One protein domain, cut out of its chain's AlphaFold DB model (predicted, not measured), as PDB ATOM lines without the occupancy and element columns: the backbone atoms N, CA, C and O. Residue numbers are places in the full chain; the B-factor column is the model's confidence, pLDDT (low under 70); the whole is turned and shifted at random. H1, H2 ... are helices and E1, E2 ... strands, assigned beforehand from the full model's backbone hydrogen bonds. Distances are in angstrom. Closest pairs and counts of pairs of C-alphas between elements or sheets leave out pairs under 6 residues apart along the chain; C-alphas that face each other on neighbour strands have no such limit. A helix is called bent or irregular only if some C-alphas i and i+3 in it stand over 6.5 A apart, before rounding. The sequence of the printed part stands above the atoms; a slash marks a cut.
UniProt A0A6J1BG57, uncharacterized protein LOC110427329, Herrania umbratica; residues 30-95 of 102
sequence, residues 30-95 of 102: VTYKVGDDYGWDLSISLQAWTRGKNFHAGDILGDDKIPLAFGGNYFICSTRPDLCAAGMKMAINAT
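AT A GLANCE: This is residues 30 to 95 of the 102 residues of the protein "uncharacterized protein LOC110427329" of Herrania umbratica (UniProt A0A6J1BG57). With little regular structure, this is a two-stranded antiparallel ribbon, E1 and E2, with winding loops mostly to one side of it, short helix H1 near E2, and short helix H2 at the ribbon's end between the strands. The 66 printed residues run H1, E1, H2, E2; the class is mixed, with 21 residues in named elements. The whole is compact, radius of gyration of the C-alphas 11.5 A, spanning 30 by 22 by 22 A.

HOW THE PARTS SIT: Residues 31 to 32 pair parallel with 60 to 61, which pair antiparallel with 66 to 67. H1, residues 46 to 49, comes closest to E2, residues 89 to 94, at the C-alphas of Gln 47 and Met 90, 5.3 A. E1, residues 71 to 76, is antiparallel to E2 at 165 degrees; N 73 and O 92 are within hydrogen-bond range, 2.8 A. H2, residues 81 to 85, is apart from H1. H2 is only just irregular, C-alphas 81 and 84 being 6.6 A apart; 0 of 1 O i to N i+4 pairs and 1 of 2 O i to N i+3 pairs are within range, and H1 is too short for an i+4 pair.

IN THESE COORDINATES: H1 begins at C-alpha 46 (-39.689, 39.051, -6.646) and spans 4.9 A. E1 spans 16.9 A, H2 7.4 A and E2 16.2 A, ending at C-alpha 94 (-52.272, 29.670, -6.209).

THE WHOLE: The farthest C-alphas, of Val 30 and Pro 81, are 31.6 A apart. The printed part has no cut. H1 to E1 is a long link. No printed residue is under 70 in pLDDT.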
ATOM      1  N   VAL A  30     -45.772  22.110  -0.737       93.19
ATOM      2  CA  VAL A  30     -44.415  22.477  -1.144       93.19
ATOM      3  C   VAL A  30     -43.991  23.739  -0.404       93.19
ATOM      4  O   VAL A  30     -44.734  24.717  -0.359       93.19
ATOM      5  N   THR A  31     -42.774  23.749   0.140       95.06
ATOM      6  CA  THR A  31     -42.182  24.955   0.734       95.06
ATOM      7  C   THR A  31     -41.275  25.659  -0.271       95.06
ATOM      8  O   THR A  31     -40.288  25.089  -0.734       95.06
ATOM      9  N   TYR A  32     -41.575  26.921  -0.572       96.00
ATOM     10  CA  TYR A  32     -40.797  27.774  -1.463       96.00
ATOM     11  C   TYR A  32     -39.948  28.766  -0.671       96.00
ATOM     12  O   TYR A  32     -40.480  29.600   0.063       96.00
ATOM     13  N   LYS A  33     -38.630  28.748  -0.877       96.44
ATOM     14  CA  LYS A  33     -37.730  29.784  -0.355       96.44
ATOM     15  C   LYS A  33     -37.883  31.055  -1.196       96.44
ATOM     16  O   LYS A  33     -37.467  31.087  -2.352       96.44
ATOM     17  N   VAL A  34     -38.528  32.081  -0.644       96.19
ATOM     18  CA  VAL A  34     -38.816  33.323  -1.379       96.19
ATOM     19  C   VAL A  34     -37.518  34.010  -1.788       96.19
ATOM     20  O   VAL A  34     -36.679  34.283  -0.937       96.19
ATOM     21  N   GLY A  35     -37.355  34.282  -3.085       95.69
ATOM     22  CA  GLY A  35     -36.140  34.895  -3.626       95.69
ATOM     23  C   GLY A  35     -34.909  33.985  -3.639       95.69
ATOM     24  O   GLY A  35     -33.801  34.470  -3.864       95.69
ATOM     25  N   ASP A  36     -35.089  32.682  -3.411       94.06
ATOM     26  CA  ASP A  36     -34.022  31.682  -3.372       94.06
ATOM     27  C   ASP A  36     -32.897  32.116  -2.409       94.06
ATOM     28  O   ASP A  36     -33.158  32.360  -1.232       94.06
ATOM     29  N   ASP A  37     -31.650  32.228  -2.862       94.56
ATOM     30  CA  ASP A  37     -30.524  32.621  -2.002       94.56
ATOM     31  C   ASP A  37     -30.421  34.125  -1.735       94.56
ATOM     32  O   ASP A  37     -29.739  34.527  -0.796       94.56
ATOM     33  N   TYR A  38     -31.131  34.948  -2.506       94.56
ATOM     34  CA  TYR A  38     -31.165  36.400  -2.311       94.56
ATOM     35  C   TYR A  38     -32.192  36.818  -1.257       94.56
ATOM     36  O   TYR A  38     -32.050  37.869  -0.635       94.56
ATOM     37  N   GLY A  39     -33.218  35.995  -1.034       94.00
ATOM     38  CA  GLY A  39     -34.266  36.294  -0.069       94.00
ATOM     39  C   GLY A  39     -35.185  37.437  -0.512       94.00
ATOM     40  O   GLY A  39     -35.348  37.737  -1.695       94.00
ATOM     41  N   TRP A  40     -35.808  38.089   0.465       94.06
ATOM     42  CA  TRP A  40     -36.680  39.239   0.240       94.06
ATOM     43  C   TRP A  40     -35.866  40.538   0.125       94.06
ATOM     44  O   TRP A  40     -35.796  41.326   1.067       94.06
ATOM     45  N   ASP A  41     -35.236  40.749  -1.032       94.00
ATOM     46  CA  ASP A  41     -34.314  41.863  -1.279       94.00
ATOM     47  C   ASP A  41     -34.585  42.592  -2.612       94.00
ATOM     48  O   ASP A  41     -35.145  42.021  -3.548       94.00
ATOM     49  N   LEU A  42     -34.190  43.869  -2.706       94.56
ATOM     50  CA  LEU A  42     -34.367  44.694  -3.912       94.56
ATOM     51  C   LEU A  42     -33.409  44.351  -5.060       94.56
ATOM     52  O   LEU A  42     -33.650  44.769  -6.192       94.56
ATOM     53  N   SER A  43     -32.327  43.617  -4.800       94.94
ATOM     54  CA  SER A  43     -31.395  43.162  -5.840       94.94
ATOM     55  C   SER A  43     -32.011  42.137  -6.795       94.94
ATOM     56  O   SER A  43     -31.452  41.885  -7.864       94.94
ATOM     57  N   ILE A  44     -33.183  41.586  -6.454       95.06
ATOM     58  CA  ILE A  44     -33.933  40.657  -7.294       95.06
ATOM     59  C   ILE A  44     -35.346  41.160  -7.596       95.06
ATOM     60  O   ILE A  44     -35.981  41.879  -6.828       95.06
ATOM     61  N   SER A  45     -35.894  40.715  -8.726       95.81
ATOM     62  CA  SER A  45     -37.312  40.906  -9.015       95.81
ATOM     63  C   SER A  45     -38.119  39.764  -8.403       95.81
ATOM     64  O   SER A  45     -38.176  38.669  -8.962       95.81
ATOM     65  N   LEU A  46     -38.803  40.030  -7.290       96.19
ATOM     66  CA  LEU A  46     -39.689  39.051  -6.646       96.19
ATOM     67  C   LEU A  46     -40.827  38.595  -7.575       96.19
ATOM     68  O   LEU A  46     -41.241  37.441  -7.537       96.19
ATOM     69  N   GLN A  47     -41.274  39.461  -8.488       94.44
ATOM     70  CA  GLN A  47     -42.221  39.081  -9.541       94.44
ATOM     71  C   GLN A  47     -41.609  38.183 -10.625       94.44
ATOM     72  O   GLN A  47     -42.310  37.377 -11.229       94.44
ATOM     73  N   ALA A  48     -40.314  38.318 -10.920       95.62
ATOM     74  CA  ALA A  48     -39.644  37.363 -11.798       95.62
ATOM     75  C   ALA A  48     -39.439  36.022 -11.083       95.62
ATOM     76  O   ALA A  48     -39.598  34.982 -11.714       95.62
ATOM     77  N   TRP A  49     -39.159  36.041  -9.775       96.62
ATOM     78  CA  TRP A  49     -39.020  34.829  -8.970       96.62
ATOM     79  C   TRP A  49     -40.300  33.981  -8.961       96.62
ATOM     80  O   TRP A  49     -40.205  32.756  -9.040       96.62
ATOM     81  N   THR A  50     -41.492  34.589  -8.947       96.38
ATOM     82  CA  THR A  50     -42.763  33.841  -9.021       96.38
ATOM     83  C   THR A  50     -43.038  33.230 -10.398       96.38
ATOM     84  O   THR A  50     -43.867  32.326 -10.518       96.38
ATOM     85  N   ARG A  51     -42.361  33.686 -11.458       95.25
ATOM     86  CA  ARG A  51     -42.645  33.262 -12.831       95.25
ATOM     87  C   ARG A  51     -42.279  31.793 -13.052       95.25
ATOM     88  O   ARG A  51     -41.175  31.361 -12.736       95.25
ATOM     89  N   GLY A  52     -43.203  31.045 -13.655       91.38
ATOM     90  CA  GLY A  52     -43.003  29.634 -14.007       91.38
ATOM     91  C   GLY A  52     -43.096  28.662 -12.827       91.38
ATOM     92  O   GLY A  52     -42.901  27.467 -13.025       91.38
ATOM     93  N   LYS A  53     -43.402  29.150 -11.619       94.94
ATOM     94  CA  LYS A  53     -43.701  28.307 -10.459       94.94
ATOM     95  C   LYS A  53     -45.190  27.961 -10.437       94.94
ATOM     96  O   LYS A  53     -46.032  28.815 -10.707       94.94
ATOM     97  N   ASN A  54     -45.497  26.714 -10.088       93.81
ATOM     98  CA  ASN A  54     -46.861  26.212  -9.951       93.81
ATOM     99  C   ASN A  54     -47.227  26.172  -8.469       93.81
ATOM    100  O   ASN A  54     -46.980  25.181  -7.786       93.81
ATOM    101  N   PHE A  55     -47.765  27.282  -7.977       95.69
ATOM    102  CA  PHE A  55     -48.217  27.390  -6.599       95.69
ATOM    103  C   PHE A  55     -49.596  26.758  -6.437       95.69
ATOM    104  O   PHE A  55     -50.505  27.032  -7.224       95.69
ATOM    105  N   HIS A  56     -49.773  25.992  -5.372       95.25
ATOM    106  CA  HIS A  56     -51.045  25.401  -4.990       95.25
ATOM    107  C   HIS A  56     -51.494  25.930  -3.631       95.25
ATOM    108  O   HIS A  56     -50.687  26.357  -2.804       95.25
ATOM    109  N   ALA A  57     -52.802  25.923  -3.387       94.88
ATOM    110  CA  ALA A  57     -53.321  26.259  -2.069       94.88
ATOM    111  C   ALA A  57     -52.732  25.307  -1.013       94.88
ATOM    112  O   ALA A  57     -52.684  24.095  -1.211       94.88
ATOM    113  N   GLY A  58     -52.299  25.856   0.115       93.88
ATOM    114  CA  GLY A  58     -51.629  25.105   1.171       93.88
ATOM    115  C   GLY A  58     -50.111  25.018   1.028       93.88
ATOM    116  O   GLY A  58     -49.477  24.740   2.041       93.88
ATOM    117  N   ASP A  59     -49.526  25.318  -0.140       96.06
ATOM    118  CA  ASP A  59     -48.072  25.496  -0.265       96.06
ATOM    119  C   ASP A  59     -47.583  26.596   0.687       96.06
ATOM    120  O   ASP A  59     -48.321  27.520   1.034       96.06
ATOM    121  N   ILE A  60     -46.328  26.498   1.112       96.56
ATOM    122  CA  ILE A  60     -45.747  27.316   2.173       96.56
ATOM    123  C   ILE A  60     -44.672  28.246   1.604       96.56
ATOM    124  O   ILE A  60     -43.824  27.825   0.819       96.56
ATOM    125  N   LEU A  61     -44.659  29.508   2.027       97.06
ATOM    126  CA  LEU A  61     -43.600  30.461   1.697       97.06
ATOM    127  C   LEU A  61     -42.631  30.669   2.862       97.06
ATOM    128  O   LEU A  61     -43.045  31.040   3.962       97.06
ATOM    129  N   GLY A  62     -41.342  30.524   2.554       91.06
ATOM    130  CA  GLY A  62     -40.208  30.909   3.389       91.06
ATOM    131  C   GLY A  62     -40.140  30.219   4.750       91.06
ATOM    132  O   GLY A  62     -40.887  29.287   5.056       91.06
ATOM    133  N   ASP A  63     -39.231  30.722   5.580       87.50
ATOM    134  CA  ASP A  63     -39.064  30.267   6.964       87.50
ATOM    135  C   ASP A  63     -40.190  30.769   7.882       87.50
ATOM    136  O   ASP A  63     -40.488  30.137   8.896       87.50
ATOM    137  N   ASP A  64     -40.881  31.839   7.477       89.50
ATOM    138  CA  ASP A  64     -42.072  32.373   8.154       89.50
ATOM    139  C   ASP A  64     -43.294  31.448   8.027       89.50
ATOM    140  O   ASP A  64     -44.329  31.680   8.653       89.50
ATOM    141  N   LYS A  65     -43.173  30.376   7.230       94.88
ATOM    142  CA  LYS A  65     -44.178  29.327   7.033       94.88
ATOM    143  C   LYS A  65     -45.561  29.868   6.682       94.88
ATOM    144  O   LYS A  65     -46.565  29.446   7.252       94.88
ATOM    145  N   ILE A  66     -45.617  30.789   5.727       96.50
ATOM    146  CA  ILE A  66     -46.872  31.427   5.326       96.50
ATOM    147  C   ILE A  66     -47.611  30.509   4.340       96.50
ATOM    148  O   ILE A  66     -47.103  30.314   3.232       96.50
ATOM    149  N   PRO A  67     -48.786  29.950   4.687       96.38
ATOM    150  CA  PRO A  67     -49.549  29.122   3.766       96.38
ATOM    151  C   PRO A  67     -50.258  29.970   2.708       96.38
ATOM    152  O   PRO A  67     -50.826  31.022   3.009       96.38
ATOM    153  N   LEU A  68     -50.275  29.484   1.471       97.00
ATOM    154  CA  LEU A  68     -50.998  30.110   0.372       97.00
ATOM    155  C   LEU A  68     -52.486  29.760   0.423       97.00
ATOM    156  O   LEU A  68     -52.871  28.592   0.500       97.00
ATOM    157  N   ALA A  69     -53.340  30.775   0.318       96.56
ATOM    158  CA  ALA A  69     -54.763  30.580   0.074       96.56
ATOM    159  C   ALA A  69     -55.014  30.254  -1.406       96.56
ATOM    160  O   ALA A  69     -54.250  30.672  -2.272       96.56
ATOM    161  N   PHE A  70     -56.107  29.554  -1.717       95.88
ATOM    162  CA  PHE A  70     -56.550  29.395  -3.105       95.88
ATOM    163  C   PHE A  70     -56.840  30.766  -3.739       95.88
ATOM    164  O   PHE A  70     -57.552  31.586  -3.154       95.88
ATOM    165  N   GLY A  71     -56.318  31.001  -4.942       96.62
ATOM    166  CA  GLY A  71     -56.436  32.265  -5.664       96.62
ATOM    167  C   GLY A  71     -55.291  33.244  -5.387       96.62
ATOM    168  O   GLY A  71     -54.132  32.857  -5.216       96.62
ATOM    169  N   GLY A  72     -55.603  34.543  -5.408       97.69
ATOM    170  CA  GLY A  72     -54.610  35.616  -5.314       97.69
ATOM    171  C   GLY A  72     -54.084  35.846  -3.896       97.69
ATOM    172  O   GLY A  72     -54.850  36.162  -2.990       97.69
ATOM    173  N   ASN A  73     -52.764  35.771  -3.734       98.00
ATOM    174  CA  ASN A  73     -52.019  36.096  -2.520       98.00
ATOM    175  C   ASN A  73     -51.061  37.257  -2.825       98.00
ATOM    176  O   ASN A  73     -50.306  37.199  -3.800       98.00
ATOM    177  N   TYR A  74     -51.079  38.310  -2.005       97.44
ATOM    178  CA  TYR A  74     -50.325  39.545  -2.245       97.44
ATOM    179  C   TYR A  74     -49.448  39.881  -1.046       97.44
ATOM    180  O   TYR A  74     -49.929  39.945   0.083       97.44
ATOM    181  N   PHE A  75     -48.173  40.146  -1.311       96.44
ATOM    182  CA  PHE A  75     -47.173  40.422  -0.287       96.44
ATOM    183  C   PHE A  75     -46.416  41.695  -0.638       96.44
ATOM    184  O   PHE A  75     -46.015  41.894  -1.787       96.44
ATOM    185  N   ILE A  76     -46.225  42.561   0.352       95.62
ATOM    186  CA  ILE A  76     -45.547  43.850   0.209       95.62
ATOM    187  C   ILE A  76     -44.640  44.092   1.410       95.62
ATOM    188  O   ILE A  76     -44.928  43.638   2.515       95.62
ATOM    189  N   CYS A  77     -43.582  44.873   1.212       94.56
ATOM    190  CA  CYS A  77     -42.873  45.486   2.323       94.56
ATOM    191  C   CYS A  77     -43.515  46.827   2.693       94.56
ATOM    192  O   CYS A  77     -43.644  47.710   1.846       94.56
ATOM    193  N   SER A  78     -43.895  46.981   3.959       93.81
ATOM    194  CA  SER A  78     -44.487  48.208   4.511       93.81
ATOM    195  C   SER A  78     -43.551  48.964   5.459       93.81
ATOM    196  O   SER A  78     -43.947  49.983   6.018       93.81
ATOM    197  N   THR A  79     -42.311  48.495   5.645       93.25
ATOM    198  CA  THR A  79     -41.367  49.089   6.609       93.25
ATOM    199  C   THR A  79     -40.934  50.495   6.209       93.25
ATOM    200  O   THR A  79     -40.719  51.340   7.074       93.25
ATOM    201  N   ARG A  80     -40.823  50.760   4.901       92.94
ATOM    202  CA  ARG A  80     -40.561  52.092   4.354       92.94
ATOM    203  C   ARG A  80     -41.438  52.347   3.123       92.94
ATOM    204  O   ARG A  80     -41.623  51.424   2.326       92.94
ATOM    205  N   PRO A  81     -41.951  53.577   2.930       90.06
ATOM    206  CA  PRO A  81     -42.887  53.879   1.841       90.06
ATOM    207  C   PRO A  81     -42.331  53.628   0.432       90.06
ATOM    208  O   PRO A  81     -43.080  53.298  -0.486       90.06
ATOM    209  N   ASP A  82     -41.021  53.782   0.249       94.81
ATOM    210  CA  ASP A  82     -40.334  53.665  -1.038       94.81
ATOM    211  C   ASP A  82     -40.109  52.211  -1.478       94.81
ATOM    212  O   ASP A  82     -40.093  51.931  -2.676       94.81
ATOM    213  N   LEU A  83     -39.991  51.266  -0.542       94.81
ATOM    214  CA  LEU A  83     -39.598  49.885  -0.848       94.81
ATOM    215  C   LEU A  83     -40.639  49.129  -1.682       94.81
ATOM    216  O   LEU A  83     -40.289  48.452  -2.651       94.81
ATOM    217  N   CYS A  84     -41.926  49.263  -1.352       94.75
ATOM    218  CA  CYS A  84     -42.999  48.636  -2.129       94.75
ATOM    219  C   CYS A  84     -43.041  49.175  -3.572       94.75
ATOM    220  O   CYS A  84     -43.202  48.411  -4.531       94.75
ATOM    221  N   ALA A  85     -42.852  50.489  -3.739       94.75
ATOM    222  CA  ALA A  85     -42.785  51.130  -5.050       94.75
ATOM    223  C   ALA A  85     -41.531  50.706  -5.834       94.75
ATOM    224  O   ALA A  85     -41.625  50.470  -7.036       94.75
ATOM    225  N   ALA A  86     -40.401  50.525  -5.144       95.38
ATOM    226  CA  ALA A  86     -39.134  50.059  -5.708       95.38
ATOM    227  C   ALA A  86     -39.139  48.578  -6.133       95.38
ATOM    228  O   ALA A  86     -38.195  48.128  -6.773       95.38
ATOM    229  N   GLY A  87     -40.200  47.822  -5.825       94.56
ATOM    230  CA  GLY A  87     -40.366  46.443  -6.290       94.56
ATOM    231  C   GLY A  87     -40.321  45.383  -5.197       94.56
ATOM    232  O   GLY A  87     -40.429  44.200  -5.514       94.56
ATOM    233  N   MET A  88     -40.248  45.779  -3.923       96.12
ATOM    234  CA  MET A  88     -40.323  44.867  -2.782       96.12
ATOM    235  C   MET A  88     -41.773  44.415  -2.525       96.12
ATOM    236  O   MET A  88     -42.405  44.749  -1.516       96.12
ATOM    237  N   LYS A  89     -42.328  43.713  -3.516       96.19
ATOM    238  CA  LYS A  89     -43.690  43.186  -3.568       96.19
ATOM    239  C   LYS A  89     -43.771  41.984  -4.503       96.19
ATOM    240  O   LYS A  89     -43.062  41.920  -5.507       96.19
ATOM    241  N   MET A  90     -44.707  41.082  -4.234       96.31
ATOM    242  CA  MET A  90     -45.057  40.006  -5.156       96.31
ATOM    243  C   MET A  90     -46.536  39.650  -5.079       96.31
ATOM    244  O   MET A  90     -47.191  39.839  -4.055       96.31
ATOM    245  N   ALA A  91     -47.033  39.104  -6.183       97.31
ATOM    246  CA  ALA A  91     -48.345  38.496  -6.273       97.31
ATOM    247  C   ALA A  91     -48.174  37.045  -6.726       97.31
ATOM    248  O   ALA A  91     -47.405  36.759  -7.646       97.31
ATOM    249  N   ILE A  92     -48.894  36.143  -6.070       97.94
ATOM    250  CA  ILE A  92     -48.942  34.719  -6.386       97.94
ATOM    251  C   ILE A  92     -50.401  34.352  -6.618       97.94
ATOM    252  O   ILE A  92     -51.256  34.667  -5.797       97.94
ATOM    253  N   ASN A  93     -50.686  33.672  -7.726       97.38
ATOM    254  CA  ASN A  93     -51.986  33.055  -7.950       97.38
ATOM    255  C   ASN A  93     -51.857  31.551  -7.714       97.38
ATOM    256  O   ASN A  93     -51.295  30.851  -8.555       97.38
ATOM    257  N   ALA A  94     -52.333  31.077  -6.566       97.00
ATOM    258  CA  ALA A  94     -52.272  29.670  -6.209       97.00
ATOM    259  C   ALA A  94     -53.500  28.932  -6.748       97.00
ATOM    260  O   ALA A  94     -54.642  29.343  -6.524       97.00
ATOM    261  N   THR A  95     -53.278  27.834  -7.461       95.12
ATOM    262  CA  THR A  95     -54.357  27.009  -8.008       95.12
ATOM    263  C   THR A  95     -54.844  25.984  -6.989       95.12
ATOM    264  O   THR A  95     -54.329  25.880  -5.873       95.12
TER     265      THR A  95